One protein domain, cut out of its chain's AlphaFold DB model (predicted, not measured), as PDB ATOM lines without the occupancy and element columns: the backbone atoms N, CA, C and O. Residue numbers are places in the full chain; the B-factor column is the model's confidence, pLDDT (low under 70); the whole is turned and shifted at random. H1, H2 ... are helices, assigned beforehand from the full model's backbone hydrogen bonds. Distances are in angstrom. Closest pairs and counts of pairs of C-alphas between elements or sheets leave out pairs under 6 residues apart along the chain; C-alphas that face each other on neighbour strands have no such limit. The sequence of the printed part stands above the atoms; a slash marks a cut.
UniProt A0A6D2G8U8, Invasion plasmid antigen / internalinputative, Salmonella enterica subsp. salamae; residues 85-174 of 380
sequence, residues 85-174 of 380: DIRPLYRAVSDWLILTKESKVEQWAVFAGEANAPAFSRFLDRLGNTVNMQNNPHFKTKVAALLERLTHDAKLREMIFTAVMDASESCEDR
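AT A GLANCE: This is residues 85 to 174 of the 380 residues of the protein "Invasion plasmid antigen / internalinputative" of Salmonella enterica subsp. salamae (UniProt A0A6D2G8U8). Short helix H1 sits in the middle with H2, H3 and H4 packed round it. H5 packs steeply on the first part of H3 and makes a corner with H4. The printed part has 90 residues, five named helices, H1 to H5 in order, and no named strand: class all helix. It is compact, with radius of gyration of the C-alphas 12.5 A, spanning 34 by 29 by 24 A.

HOW THE PARTS SIT: H1, residues 89 to 96, the hub, forms a hairpin with H2, residues 102 to 111; their closest C-alphas, Tyr 90 and Trp 108, are 4.8 A apart. H1 touches H3, residues 117 to 130, at a shallow tilt of 27 degrees, closest C-alphas Leu 89 and Ser 121, 4.8 A. Residues 140 to 147 of H4, residues 137 to 152, touch H1, closest C-alphas Trp 96 and Ala 144, 5.7 A. Residues 161 to 168 of H5, residues 154 to 169, touch H3, closest C-alphas Met 165 and Ala 119, 5.4 A. H4 and H5 only just touch, only at the corner, with 3 pairs of C-alphas within 8 A. H3 and H4 are apart. Every O i to N i+4 pair is within hydrogen-bond range in H2, H3 and H5; H1 has 2 of 4, H4 11 of 12.

IN THESE COORDINATES: H1 begins at C-alpha 89 (28.752, 25.041, 16.059); H5 ends at C-alpha 169 (19.946, 14.865, 29.251). First to last C-alpha, H3 measures 20.1 A, H4 23.2 A and H5 22.9 A.

THE WHOLE: The C-alphas farthest apart, Lys 101 and Cys 171, are 36.7 A apart. The printed part has no cut and no long link. Residues 85, 98 to 103, 130 to 136 and 169 to 174 have pLDDT under 70.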
ATOM      1  N   ASP A  85      34.615  23.837  26.956       59.75
ATOM      2  CA  ASP A  85      34.088  25.018  26.281       59.75
ATOM      3  C   ASP A  85      33.473  24.526  24.975       59.75
ATOM      4  O   ASP A  85      34.194  24.124  24.058       59.75
ATOM      5  N   ILE A  86      32.137  24.464  24.925       73.25
ATOM      6  CA  ILE A  86      31.423  23.995  23.744       73.25
ATOM      7  C   ILE A  86      31.832  24.953  22.645       73.25
ATOM      8  O   ILE A  86      31.448  26.129  22.651       73.25
ATOM      9  N   ARG A  87      32.655  24.471  21.718       85.88
ATOM     10  CA  ARG A  87      33.106  25.331  20.640       85.88
ATOM     11  C   ARG A  87      31.893  25.735  19.801       85.88
ATOM     12  O   ARG A  87      30.922  24.976  19.702       85.88
ATOM     13  N   PRO A  88      31.933  26.917  19.172       88.31
ATOM     14  CA  PRO A  88      30.854  27.349  18.298       88.31
ATOM     15  C   PRO A  88      30.533  26.294  17.235       88.31
ATOM     16  O   PRO A  88      31.449  25.716  16.645       88.31
ATOM     17  N   LEU A  89      29.242  26.093  16.956       90.06
ATOM     18  CA  LEU A  89      28.752  25.041  16.059       90.06
ATOM     19  C   LEU A  89      29.445  25.044  14.688       90.06
ATOM     20  O   LEU A  89      29.814  23.990  14.176       90.06
ATOM     21  N   TYR A  90      29.700  26.222  14.113       88.25
ATOM     22  CA  TYR A  90      30.383  26.338  12.823       88.25
ATOM     23  C   TYR A  90      31.792  25.714  12.818       88.25
ATOM     24  O   TYR A  90      32.225  25.216  11.779       88.25
ATOM     25  N   ARG A  91      32.499  25.703  13.964       87.56
ATOM     26  CA  ARG A  91      33.811  25.047  14.106       87.56
ATOM     27  C   ARG A  91      33.679  23.535  14.220       87.56
ATOM     28  O   ARG A  91      34.484  22.819  13.639       87.56
ATOM     29  N   ALA A  92      32.665  23.052  14.937       89.06
ATOM     30  CA  ALA A  92      32.377  21.621  14.986       89.06
ATOM     31  C   ALA A  92      32.067  21.077  13.589       89.06
ATOM     32  O   ALA A  92      32.643  20.089  13.145       89.06
ATOM     33  N   VAL A  93      31.232  21.797  12.844       89.19
ATOM     34  CA  VAL A  93      30.849  21.441  11.477       89.19
ATOM     35  C   VAL A  93      32.021  21.501  10.497       89.19
ATOM     36  O   VAL A  93      32.131  20.626   9.636       89.19
ATOM     37  N   SER A  94      32.920  22.488  10.615       86.75
ATOM     38  CA  SER A  94      34.047  22.622   9.680       86.75
ATOM     39  C   SER A  94      34.952  21.392   9.647       86.75
ATOM     40  O   SER A  94      35.493  21.073   8.591       86.75
ATOM     41  N   ASP A  95      35.058  20.659  10.755       85.31
ATOM     42  CA  ASP A  95      35.897  19.460  10.837       85.31
ATOM     43  C   ASP A  95      35.333  18.289  10.019       85.31
ATOM     44  O   ASP A  95      36.090  17.433   9.546       85.31
ATOM     45  N   TRP A  96      34.019  18.271   9.785       85.88
ATOM     46  CA  TRP A  96      33.321  17.236   9.021       85.88
ATOM     47  C   TRP A  96      33.228  17.543   7.523       85.88
ATOM     48  O   TRP A  96      33.179  16.625   6.704       85.88
ATOM     49  N   LEU A  97      33.252  18.816   7.134       82.38
ATOM     50  CA  LEU A  97      33.123  19.216   5.734       82.38
ATOM     51  C   LEU A  97      34.425  18.938   4.951       82.38
ATOM     52  O   LEU A  97      35.519  19.313   5.359       82.38
ATOM     53  N   ILE A  98      34.312  18.241   3.813       66.44
ATOM     54  CA  ILE A  98      35.465  17.771   3.011       66.44
ATOM     55  C   ILE A  98      35.994  18.866   2.063       66.44
ATOM     56  O   ILE A  98      37.180  18.896   1.750       66.44
ATOM     57  N   LEU A  99      35.122  19.779   1.621       56.25
ATOM     58  CA  LEU A  99      35.438  20.915   0.748       56.25
ATOM     59  C   LEU A  99      34.582  22.111   1.184       56.25
ATOM     60  O   LEU A  99      33.438  22.266   0.748       56.25
ATOM     61  N   THR A 100      35.092  22.936   2.091       54.72
ATOM     62  CA  THR A 100      34.382  24.132   2.547       54.72
ATOM     63  C   THR A 100      34.544  25.261   1.532       54.72
ATOM     64  O   THR A 100      35.638  25.757   1.290       54.72
ATOM     65  N   LYS A 101      33.429  25.707   0.946       60.31
ATOM     66  CA  LYS A 101      33.310  27.111   0.532       60.31
ATOM     67  C   LYS A 101      33.044  27.919   1.805       60.31
ATOM     68  O   LYS A 101      32.224  27.473   2.611       60.31
ATOM     69  N   GLU A 102      33.691  29.071   1.985       61.88
ATOM     70  CA  GLU A 102      33.505  29.953   3.159       61.88
ATOM     71  C   GLU A 102      32.018  30.215   3.458       61.88
ATOM     72  O   GLU A 102      31.591  30.132   4.608       61.88
ATOM     73  N   SER A 103      31.199  30.339   2.408       65.50
ATOM     74  CA  SER A 103      29.746  30.531   2.490       65.50
ATOM     75  C   SER A 103      28.991  29.460   3.292       65.50
ATOM     76  O   SER A 103      27.915  29.733   3.813       65.50
ATOM     77  N   LYS A 104      29.503  28.223   3.381       70.69
ATOM     78  CA  LYS A 104      28.861  27.161   4.177       70.69
ATOM     79  C   LYS A 104      29.128  27.346   5.667       70.69
ATOM     80  O   LYS A 104      28.232  27.128   6.471       70.69
ATOM     81  N   VAL A 105      30.332  27.778   6.038       74.44
ATOM     82  CA  VAL A 105      30.699  28.014   7.445       74.44
ATOM     83  C   VAL A 105      29.917  29.204   8.009       74.44
ATOM     84  O   VAL A 105      29.455  29.147   9.147       74.44
ATOM     85  N   GLU A 106      29.684  30.234   7.194       80.00
ATOM     86  CA  GLU A 106      28.860  31.395   7.559       80.00
ATOM     87  C   GLU A 106      27.403  31.017   7.866       80.00
ATOM     88  O   GLU A 106      26.844  31.497   8.850       80.00
ATOM     89  N   GLN A 107      26.797  30.104   7.096       86.00
ATOM     90  CA  GLN A 107      25.439  29.614   7.382       86.00
ATOM     91  C   GLN A 107      25.361  28.921   8.747       86.00
ATOM     92  O   GLN A 107      24.463  29.196   9.540       86.00
ATOM     93  N   TRP A 108      26.345  28.081   9.070       90.69
ATOM     94  CA  TRP A 108      26.409  27.415  10.373       90.69
ATOM     95  C   TRP A 108      26.715  28.364  11.534       90.69
ATOM     96  O   TRP A 108      26.374  28.053  12.676       90.69
ATOM     97  N   ALA A 109      27.311  29.530  11.272       87.94
ATOM     98  CA  ALA A 109      27.448  30.579  12.277       87.94
ATOM     99  C   ALA A 109      26.090  31.216  12.620       87.94
ATOM    100  O   ALA A 109      25.860  31.542  13.781       87.94
ATOM    101  N   VAL A 110      25.171  31.327  11.651       90.50
ATOM    102  CA  VAL A 110      23.785  31.765  11.898       90.50
ATOM    103  C   VAL A 110      23.023  30.713  12.706       90.50
ATOM    104  O   VAL A 110      22.402  31.048  13.714       90.50
ATOM    105  N   PHE A 111      23.130  29.434  12.328       93.06
ATOM    106  CA  PHE A 111      22.454  28.336  13.035       93.06
ATOM    107  C   PHE A 111      22.958  28.132  14.471       93.06
ATOM    108  O   PHE A 111      22.276  27.510  15.279       93.06
ATOM    109  N   ALA A 112      24.117  28.690  14.837       89.25
ATOM    110  CA  ALA A 112      24.614  28.661  16.212       89.25
ATOM    111  C   ALA A 112      23.714  29.420  17.209       89.25
ATOM    112  O   ALA A 112      23.837  29.197  18.411       89.25
ATOM    113  N   GLY A 113      22.832  30.308  16.729       89.00
ATOM    114  CA  GLY A 113      21.835  31.000  17.553       89.00
ATOM    115  C   GLY A 113      20.530  30.223  17.769       89.00
ATOM    116  O   GLY A 113      19.671  30.695  18.510       89.00
ATOM    117  N   GLU A 114      20.351  29.068  17.123       92.88
ATOM    118  CA  GLU A 114      19.150  28.241  17.279       92.88
ATOM    119  C   GLU A 114      19.157  27.492  18.621       92.88
ATOM    120  O   GLU A 114      20.209  27.193  19.195       92.88
ATOM    121  N   ALA A 115      17.964  27.166  19.129       92.31
ATOM    122  CA  ALA A 115      17.831  26.340  20.324       92.31
ATOM    123  C   ALA A 115      18.550  24.996  20.123       92.31
ATOM    124  O   ALA A 115      18.557  24.444  19.026       92.31
ATOM    125  N   ASN A 116      19.163  24.467  21.184       92.12
ATOM    126  CA  ASN A 116      19.846  23.166  21.190       92.12
ATOM    127  C   ASN A 116      21.094  23.048  20.278       92.12
ATOM    128  O   ASN A 116      21.780  22.023  20.305       92.12
ATOM    129  N   ALA A 117      21.489  24.107  19.559       92.00
ATOM    130  CA  ALA A 117      22.709  24.134  18.743       92.00
ATOM    131  C   ALA A 117      24.007  23.784  19.515       92.00
ATOM    132  O   ALA A 117      24.844  23.057  18.967       92.00
ATOM    133  N   PRO A 118      24.206  24.208  20.786       90.25
ATOM    134  CA  PRO A 118      25.376  23.796  21.566       90.25
ATOM    135  C   PRO A 118      25.424  22.286  21.849       90.25
ATOM    136  O   PRO A 118      26.505  21.695  21.829       90.25
ATOM    137  N   ALA A 119      24.271  21.645  22.071       88.94
ATOM    138  CA  ALA A 119      24.199  20.197  22.274       88.94
ATOM    139  C   ALA A 119      24.602  19.446  20.999       88.94
ATOM    140  O   ALA A 119      25.402  18.510  21.059       88.94
ATOM    141  N   PHE A 120      24.143  19.921  19.836       91.88
ATOM    142  CA  PHE A 120      24.554  19.372  18.546       91.88
ATOM    143  C   PHE A 120      26.053  19.568  18.263       91.88
ATOM    144  O   PHE A 120      26.712  18.638  17.802       91.88
ATOM    145  N   SER A 121      26.618  20.733  18.607       90.88
ATOM    146  CA  SER A 121      28.067  20.989  18.505       90.88
ATOM    147  C   SER A 121      28.877  19.970  19.318       90.88
ATOM    148  O   SER A 121      29.767  19.305  18.785       90.88
ATOM    149  N   ARG A 122      28.495  19.756  20.586       86.44
ATOM    150  CA  ARG A 122      29.125  18.753  21.456       86.44
ATOM    151  C   ARG A 122      29.000  17.339  20.885       86.44
ATOM    152  O   ARG A 122      29.964  16.581  20.914       86.44
ATOM    153  N   PHE A 123      27.829  16.981  20.360       87.38
ATOM    154  CA  PHE A 123      27.614  15.677  19.735       87.38
ATOM    155  C   PHE A 123      28.550  15.448  18.541       87.38
ATOM    156  O   PHE A 123      29.158  14.384  18.454       87.38
ATOM    157  N   LEU A 124      28.723  16.438  17.657       87.50
ATOM    158  CA  LEU A 124      29.639  16.338  16.516       87.50
ATOM    159  C   LEU A 124      31.098  16.154  16.947       87.50
ATOM    160  O   LEU A 124      31.822  15.387  16.311       87.50
ATOM    161  N   ASP A 125      31.520  16.821  18.020       83.06
ATOM    162  CA  ASP A 125      32.869  16.671  18.574       83.06
ATOM    163  C   ASP A 125      33.071  15.273  19.160       83.06
ATOM    164  O   ASP A 125      34.052  14.597  18.850       83.06
ATOM    165  N   ARG A 126      32.102  14.794  19.946       78.62
ATOM    166  CA  ARG A 126      32.123  13.444  20.522       78.62
ATOM    167  C   ARG A 126      32.123  12.363  19.442       78.62
ATOM    168  O   ARG A 126      32.956  11.457  19.479       78.62
ATOM    169  N   LEU A 127      31.250  12.482  18.444       80.94
ATOM    170  CA  LEU A 127      31.214  11.577  17.293       80.94
ATOM    171  C   LEU A 127      32.545  11.597  16.525       80.94
ATOM    172  O   LEU A 127      32.995  10.582  16.003       80.94
ATOM    173  N   GLY A 128      33.198  12.754  16.481       77.06
ATOM    174  CA  GLY A 128      34.459  12.949  15.790       77.06
ATOM    175  C   GLY A 128      35.692  12.419  16.501       77.06
ATOM    176  O   GLY A 128      36.627  11.965  15.850       77.06
ATOM    177  N   ASN A 129      35.695  12.477  17.828       72.31
ATOM    178  CA  ASN A 129      36.780  11.952  18.652       72.31
ATOM    179  C   ASN A 129      36.719  10.425  18.762       72.31
ATOM    180  O   ASN A 129      37.743   9.775  18.944       72.31
ATOM    181  N   THR A 130      35.520   9.858  18.648       68.75
ATOM    182  CA  THR A 130      35.299   8.413  18.747       68.75
ATOM    183  C   THR A 130      35.479   7.697  17.418       68.75
ATOM    184  O   THR A 130      36.088   6.635  17.354       68.75
ATOM    185  N   VAL A 131      34.997   8.279  16.323       64.56
ATOM    186  CA  VAL A 131      35.273   7.754  14.991       64.56
ATOM    187  C   VAL A 131      36.597   8.334  14.544       64.56
ATOM    188  O   VAL A 131      36.690   9.541  14.368       64.56
ATOM    189  N   ASN A 132      37.617   7.506  14.297       64.06
ATOM    190  CA  ASN A 132      38.867   7.984  13.703       64.06
ATOM    191  C   ASN A 132      38.589   8.599  12.315       64.06
ATOM    192  O   ASN A 132      38.670   7.911  11.294       64.06
ATOM    193  N   MET A 133      38.232   9.891  12.266       62.28
ATOM    194  CA  MET A 133      37.740  10.565  11.060       62.28
ATOM    195  C   MET A 133      38.751  10.485   9.915       62.28
ATOM    196  O   MET A 133      38.372  10.454   8.746       62.28
ATOM    197  N   GLN A 134      40.043  10.439  10.252       60.84
ATOM    198  CA  GLN A 134      41.137  10.328   9.288       60.84
ATOM    199  C   GLN A 134      41.151   8.962   8.594       60.84
ATOM    200  O   GLN A 134      41.496   8.872   7.419       60.84
ATOM    201  N   ASN A 135      40.714   7.917   9.297       61.16
ATOM    202  CA  ASN A 135      40.659   6.549   8.795       61.16
ATOM    203  C   ASN A 135      39.271   6.144   8.280       61.16
ATOM    204  O   ASN A 135      39.121   5.045   7.747       61.16
ATOM    205  N   ASN A 136      38.267   7.021   8.399       67.38
ATOM    206  CA  ASN A 136      36.909   6.764   7.928       67.38
ATOM    207  C   ASN A 136      36.366   7.900   7.032       67.38
ATOM    208  O   ASN A 136      35.396   8.582   7.382       67.38
ATOM    209  N   PRO A 137      36.962   8.106   5.838       71.94
ATOM    210  CA  PRO A 137      36.566   9.183   4.934       71.94
ATOM    211  C   PRO A 137      35.113   9.055   4.463       71.94
ATOM    212  O   PRO A 137      34.453  10.064   4.251       71.94
ATOM    213  N   HIS A 138      34.577   7.838   4.336       72.94
ATOM    214  CA  HIS A 138      33.182   7.649   3.938       72.94
ATOM    215  C   HIS A 138      32.191   7.986   5.051       72.94
ATOM    216  O   HIS A 138      31.162   8.588   4.756       72.94
ATOM    217  N   PHE A 139      32.479   7.634   6.310       77.00
ATOM    218  CA  PHE A 139      31.647   8.075   7.430       77.00
ATOM    219  C   PHE A 139      31.654   9.600   7.525       77.00
ATOM    220  O   PHE A 139      30.592  10.211   7.630       77.00
ATOM    221  N   LYS A 140      32.824  10.227   7.337       80.38
ATOM    222  CA  LYS A 140      32.927  11.683   7.207       80.38
ATOM    223  C   LYS A 140      32.075  12.223   6.049       80.38
ATOM    224  O   LYS A 140      31.350  13.189   6.252       80.38
ATOM    225  N   THR A 141      32.062  11.577   4.879       82.12
ATOM    226  CA  THR A 141      31.163  11.945   3.765       82.12
ATOM    227  C   THR A 141      29.685  11.801   4.131       82.12
ATOM    228  O   THR A 141      28.887  12.655   3.757       82.12
ATOM    229  N   LYS A 142      29.305  10.748   4.865       81.88
ATOM    230  CA  LYS A 142      27.920  10.518   5.302       81.88
ATOM    231  C   LYS A 142      27.454  11.612   6.264       81.88
ATOM    232  O   LYS A 142      26.385  12.181   6.062       81.88
ATOM    233  N   VAL A 143      28.284  11.964   7.246       87.12
ATOM    234  CA  VAL A 143      28.008  13.080   8.164       87.12
ATOM    235  C   VAL A 143      28.008  14.416   7.414       87.12
ATOM    236  O   VAL A 143      27.115  15.228   7.623       87.12
ATOM    237  N   ALA A 144      28.923  14.635   6.467       87.94
ATOM    238  CA  ALA A 144      28.921  15.841   5.638       87.94
ATOM    239  C   ALA A 144      27.647  15.970   4.782       87.94
ATOM    240  O   ALA A 144      27.117  17.069   4.646       87.94
ATOM    241  N   ALA A 145      27.133  14.864   4.234       87.25
ATOM    242  CA  ALA A 145      25.877  14.847   3.484       87.25
ATOM    243  C   ALA A 145      24.661  15.128   4.380       87.25
ATOM    244  O   ALA A 145      23.763  15.862   3.970       87.25
ATOM    245  N   LEU A 146      24.653  14.600   5.611       89.75
ATOM    246  CA  LEU A 146      23.674  14.977   6.631       89.75
ATOM    247  C   LEU A 146      23.725  16.488   6.882       89.75
ATOM    248  O   LEU A 146      22.710  17.157   6.737       89.75
ATOM    249  N   LEU A 147      24.903  17.034   7.192       91.38
ATOM    250  CA  LEU A 147      25.075  18.461   7.472       91.38
ATOM    251  C   LEU A 147      24.610  19.327   6.292       91.38
ATOM    252  O   LEU A 147      23.891  20.298   6.497       91.38
ATOM    253  N   GLU A 148      24.923  18.942   5.055       89.69
ATOM    254  CA  GLU A 148      24.420  19.633   3.861       89.69
ATOM    255  C   GLU A 148      22.890  19.618   3.770       89.69
ATOM    256  O   GLU A 148      22.265  20.606   3.392       89.69
ATOM    257  N   ARG A 149      22.254  18.501   4.121       90.44
ATOM    258  CA  ARG A 149      20.794  18.420   4.138       90.44
ATOM    259  C   ARG A 149      20.205  19.370   5.186       90.44
ATOM    260  O   ARG A 149      19.241  20.072   4.889       90.44
ATOM    261  N   LEU A 150      20.822  19.460   6.365       92.62
ATOM    262  CA  LEU A 150      20.364  20.344   7.443       92.62
ATOM    263  C   LEU A 150      20.469  21.831   7.099       92.62
ATOM    264  O   LEU A 150      19.731  22.619   7.683       92.62
ATOM    265  N   THR A 151      21.316  22.244   6.147       91.44
ATOM    266  CA  THR A 151      21.350  23.656   5.722       91.44
ATOM    267  C   THR A 151      20.126  24.056   4.898       91.44
ATOM    268  O   THR A 151      19.792  25.236   4.846       91.44
ATOM    269  N   HIS A 152      19.448  23.094   4.264       90.94
ATOM    270  CA  HIS A 152      18.312  23.342   3.370       90.94
ATOM    271  C   HIS A 152      16.950  23.045   4.016       90.94
ATOM    272  O   HIS A 152      15.924  23.457   3.480       90.94
ATOM    273  N   ASP A 153      16.931  22.360   5.162       93.56
ATOM    274  CA  ASP A 153      15.713  21.880   5.817       93.56
ATOM    275  C   ASP A 153      15.676  22.300   7.293       93.56
ATOM    276  O   ASP A 153      16.257  21.657   8.170       93.56
ATOM    277  N   ALA A 154      15.009  23.428   7.561       93.88
ATOM    278  CA  ALA A 154      14.925  24.003   8.903       93.88
ATOM    279  C   ALA A 154      14.131  23.126   9.883       93.88
ATOM    280  O   ALA A 154      14.549  22.985  11.029       93.88
ATOM    281  N   LYS A 155      13.040  22.490   9.425       94.38
ATOM    282  CA  LYS A 155      12.221  21.606  10.270       94.38
ATOM    283  C   LYS A 155      13.032  20.380  10.685       94.38
ATOM    284  O   LYS A 155      13.061  20.030  11.861       94.38
ATOM    285  N   LEU A 156      13.725  19.740   9.740       94.56
ATOM    286  CA  LEU A 156      14.574  18.589  10.047       94.56
ATOM    287  C   LEU A 156      15.738  18.961  10.975       94.56
ATOM    288  O   LEU A 156      16.064  18.194  11.882       94.56
ATOM    289  N   ARG A 157      16.353  20.133  10.769       96.00
ATOM    290  CA  ARG A 157      17.424  20.634  11.640       96.00
ATOM    291  C   ARG A 157      16.944  20.814  13.082       96.00
ATOM    292  O   ARG A 157      17.597  20.301  13.988       96.00
ATOM    293  N   GLU A 158      15.789  21.444  13.286       95.00
ATOM    294  CA  GLU A 158      15.173  21.618  14.610       95.00
ATOM    295  C   GLU A 158      14.860  20.273  15.291       95.00
ATOM    296  O   GLU A 158      15.201  20.072  16.462       95.00
ATOM    297  N   MET A 159      14.275  19.321  14.550       93.06
ATOM    298  CA  MET A 159      13.975  17.974  15.058       93.06
ATOM    299  C   MET A 159      15.245  17.247  15.524       93.06
ATOM    300  O   MET A 159      15.255  16.644  16.597       93.06
ATOM    301  N   ILE A 160      16.327  17.319  14.742       93.94
ATOM    302  CA  ILE A 160      17.603  16.674  15.081       93.94
ATOM    303  C   ILE A 160      18.280  17.355  16.270       93.94
ATOM    304  O   ILE A 160      18.776  16.659  17.153       93.94
ATOM    305  N   PHE A 161      18.293  18.688  16.330       94.31
ATOM    306  CA  PHE A 161      18.894  19.405  17.458       94.31
ATOM    307  C   PHE A 161      18.183  19.071  18.770       94.31
ATOM    308  O   PHE A 161      18.842  18.824  19.778       94.31
ATOM    309  N   THR A 162      16.852  18.999  18.741       92.12
ATOM    310  CA  THR A 162      16.038  18.602  19.897       92.12
ATOM    311  C   THR A 162      16.336  17.168  20.322       92.12
ATOM    312  O   THR A 162      16.702  16.938  21.466       92.12
ATOM    313  N   ALA A 163      16.321  16.215  19.388       89.56
ATOM    314  CA  ALA A 163      16.610  14.817  19.704       89.56
ATOM    315  C   ALA A 163      18.020  14.592  20.281       89.56
ATOM    316  O   ALA A 163      18.222  13.708  21.113       89.56
ATOM    317  N   VAL A 164      19.003  15.381  19.837       89.00
ATOM    318  CA  VAL A 164      20.369  15.338  20.374       89.00
ATOM    319  C   VAL A 164      20.442  15.956  21.769       89.00
ATOM    320  O   VAL A 164      21.177  15.441  22.611       89.00
ATOM    321  N   MET A 165      19.678  17.020  22.032       87.94
ATOM    322  CA  MET A 165      19.553  17.590  23.374       87.94
ATOM    323  C   MET A 165      18.934  16.576  24.342       87.94
ATOM    324  O   MET A 165      19.552  16.286  25.364       87.94
ATOM    325  N   ASP A 166      17.807  15.960  23.980       83.19
ATOM    326  CA  ASP A 166      17.122  14.961  24.814       83.19
ATOM    327  C   ASP A 166      18.047  13.780  25.155       83.19
ATOM    328  O   ASP A 166      18.130  13.337  26.301       83.19
ATOM    329  N   ALA A 167      18.817  13.308  24.166       78.12
ATOM    330  CA  ALA A 167      19.793  12.238  24.364       78.12
ATOM    331  C   ALA A 167      20.976  12.650  25.258       78.12
ATOM    332  O   ALA A 167      21.611  11.792  25.866       78.12
ATOM    333  N   SER A 168      21.287  13.948  25.337       70.75
ATOM    334  CA  SER A 168      22.327  14.468  26.231       70.75
ATOM    335  C   SER A 168      21.852  14.659  27.676       70.75
ATOM    336  O   SER A 168      22.684  14.675  28.581       70.75
ATOM    337  N   GLU A 169      20.539  14.782  27.907       64.38
ATOM    338  CA  GLU A 169      19.946  14.865  29.251       64.38
ATOM    339  C   GLU A 169      19.774  13.486  29.896       64.38
ATOM    340  O   GLU A 169      19.899  13.341  31.116       64.38
ATOM    341  N   SER A 170      19.535  12.443  29.095       54.50
ATOM    342  CA  SER A 170      19.642  11.070  29.577       54.50
ATOM    343  C   SER A 170      21.117  10.756  29.834       54.50
ATOM    344  O   SER A 170      21.865  10.543  28.889       54.50
ATOM    345  N   CYS A 171      21.548  10.691  31.097       44.62
ATOM    346  CA  CYS A 171      22.934  10.385  31.504       44.62
ATOM    347  C   CYS A 171      23.524   9.059  30.953       44.62
ATOM    348  O   CYS A 171      24.644   8.691  31.305       44.62
ATOM    349  N   GLU A 172      22.799   8.308  30.117       49.25
ATOM    350  CA  GLU A 172      23.375   7.263  29.275       49.25
ATOM    351  C   GLU A 172      23.984   7.906  28.022       49.25
ATOM    352  O   GLU A 172      23.341   8.044  26.987       49.25
ATOM    353  N   ASP A 173      25.250   8.286  28.149       53.19
ATOM    354  CA  ASP A 173      26.124   8.959  27.183       53.19
ATOM    355  C   ASP A 173      26.357   8.198  25.842       53.19
ATOM    356  O   ASP A 173      27.489   8.081  25.371       53.19
ATOM    357  N   ARG A 174      25.321   7.666  25.178       68.25
ATOM    358  CA  ARG A 174      25.454   6.768  24.012       68.25
ATOM    359  C   ARG A 174      25.405   7.505  22.675       68.25
ATOM    360  O   ARG A 174      24.349   7.699  22.080       68.25
TER     361      ARG A 174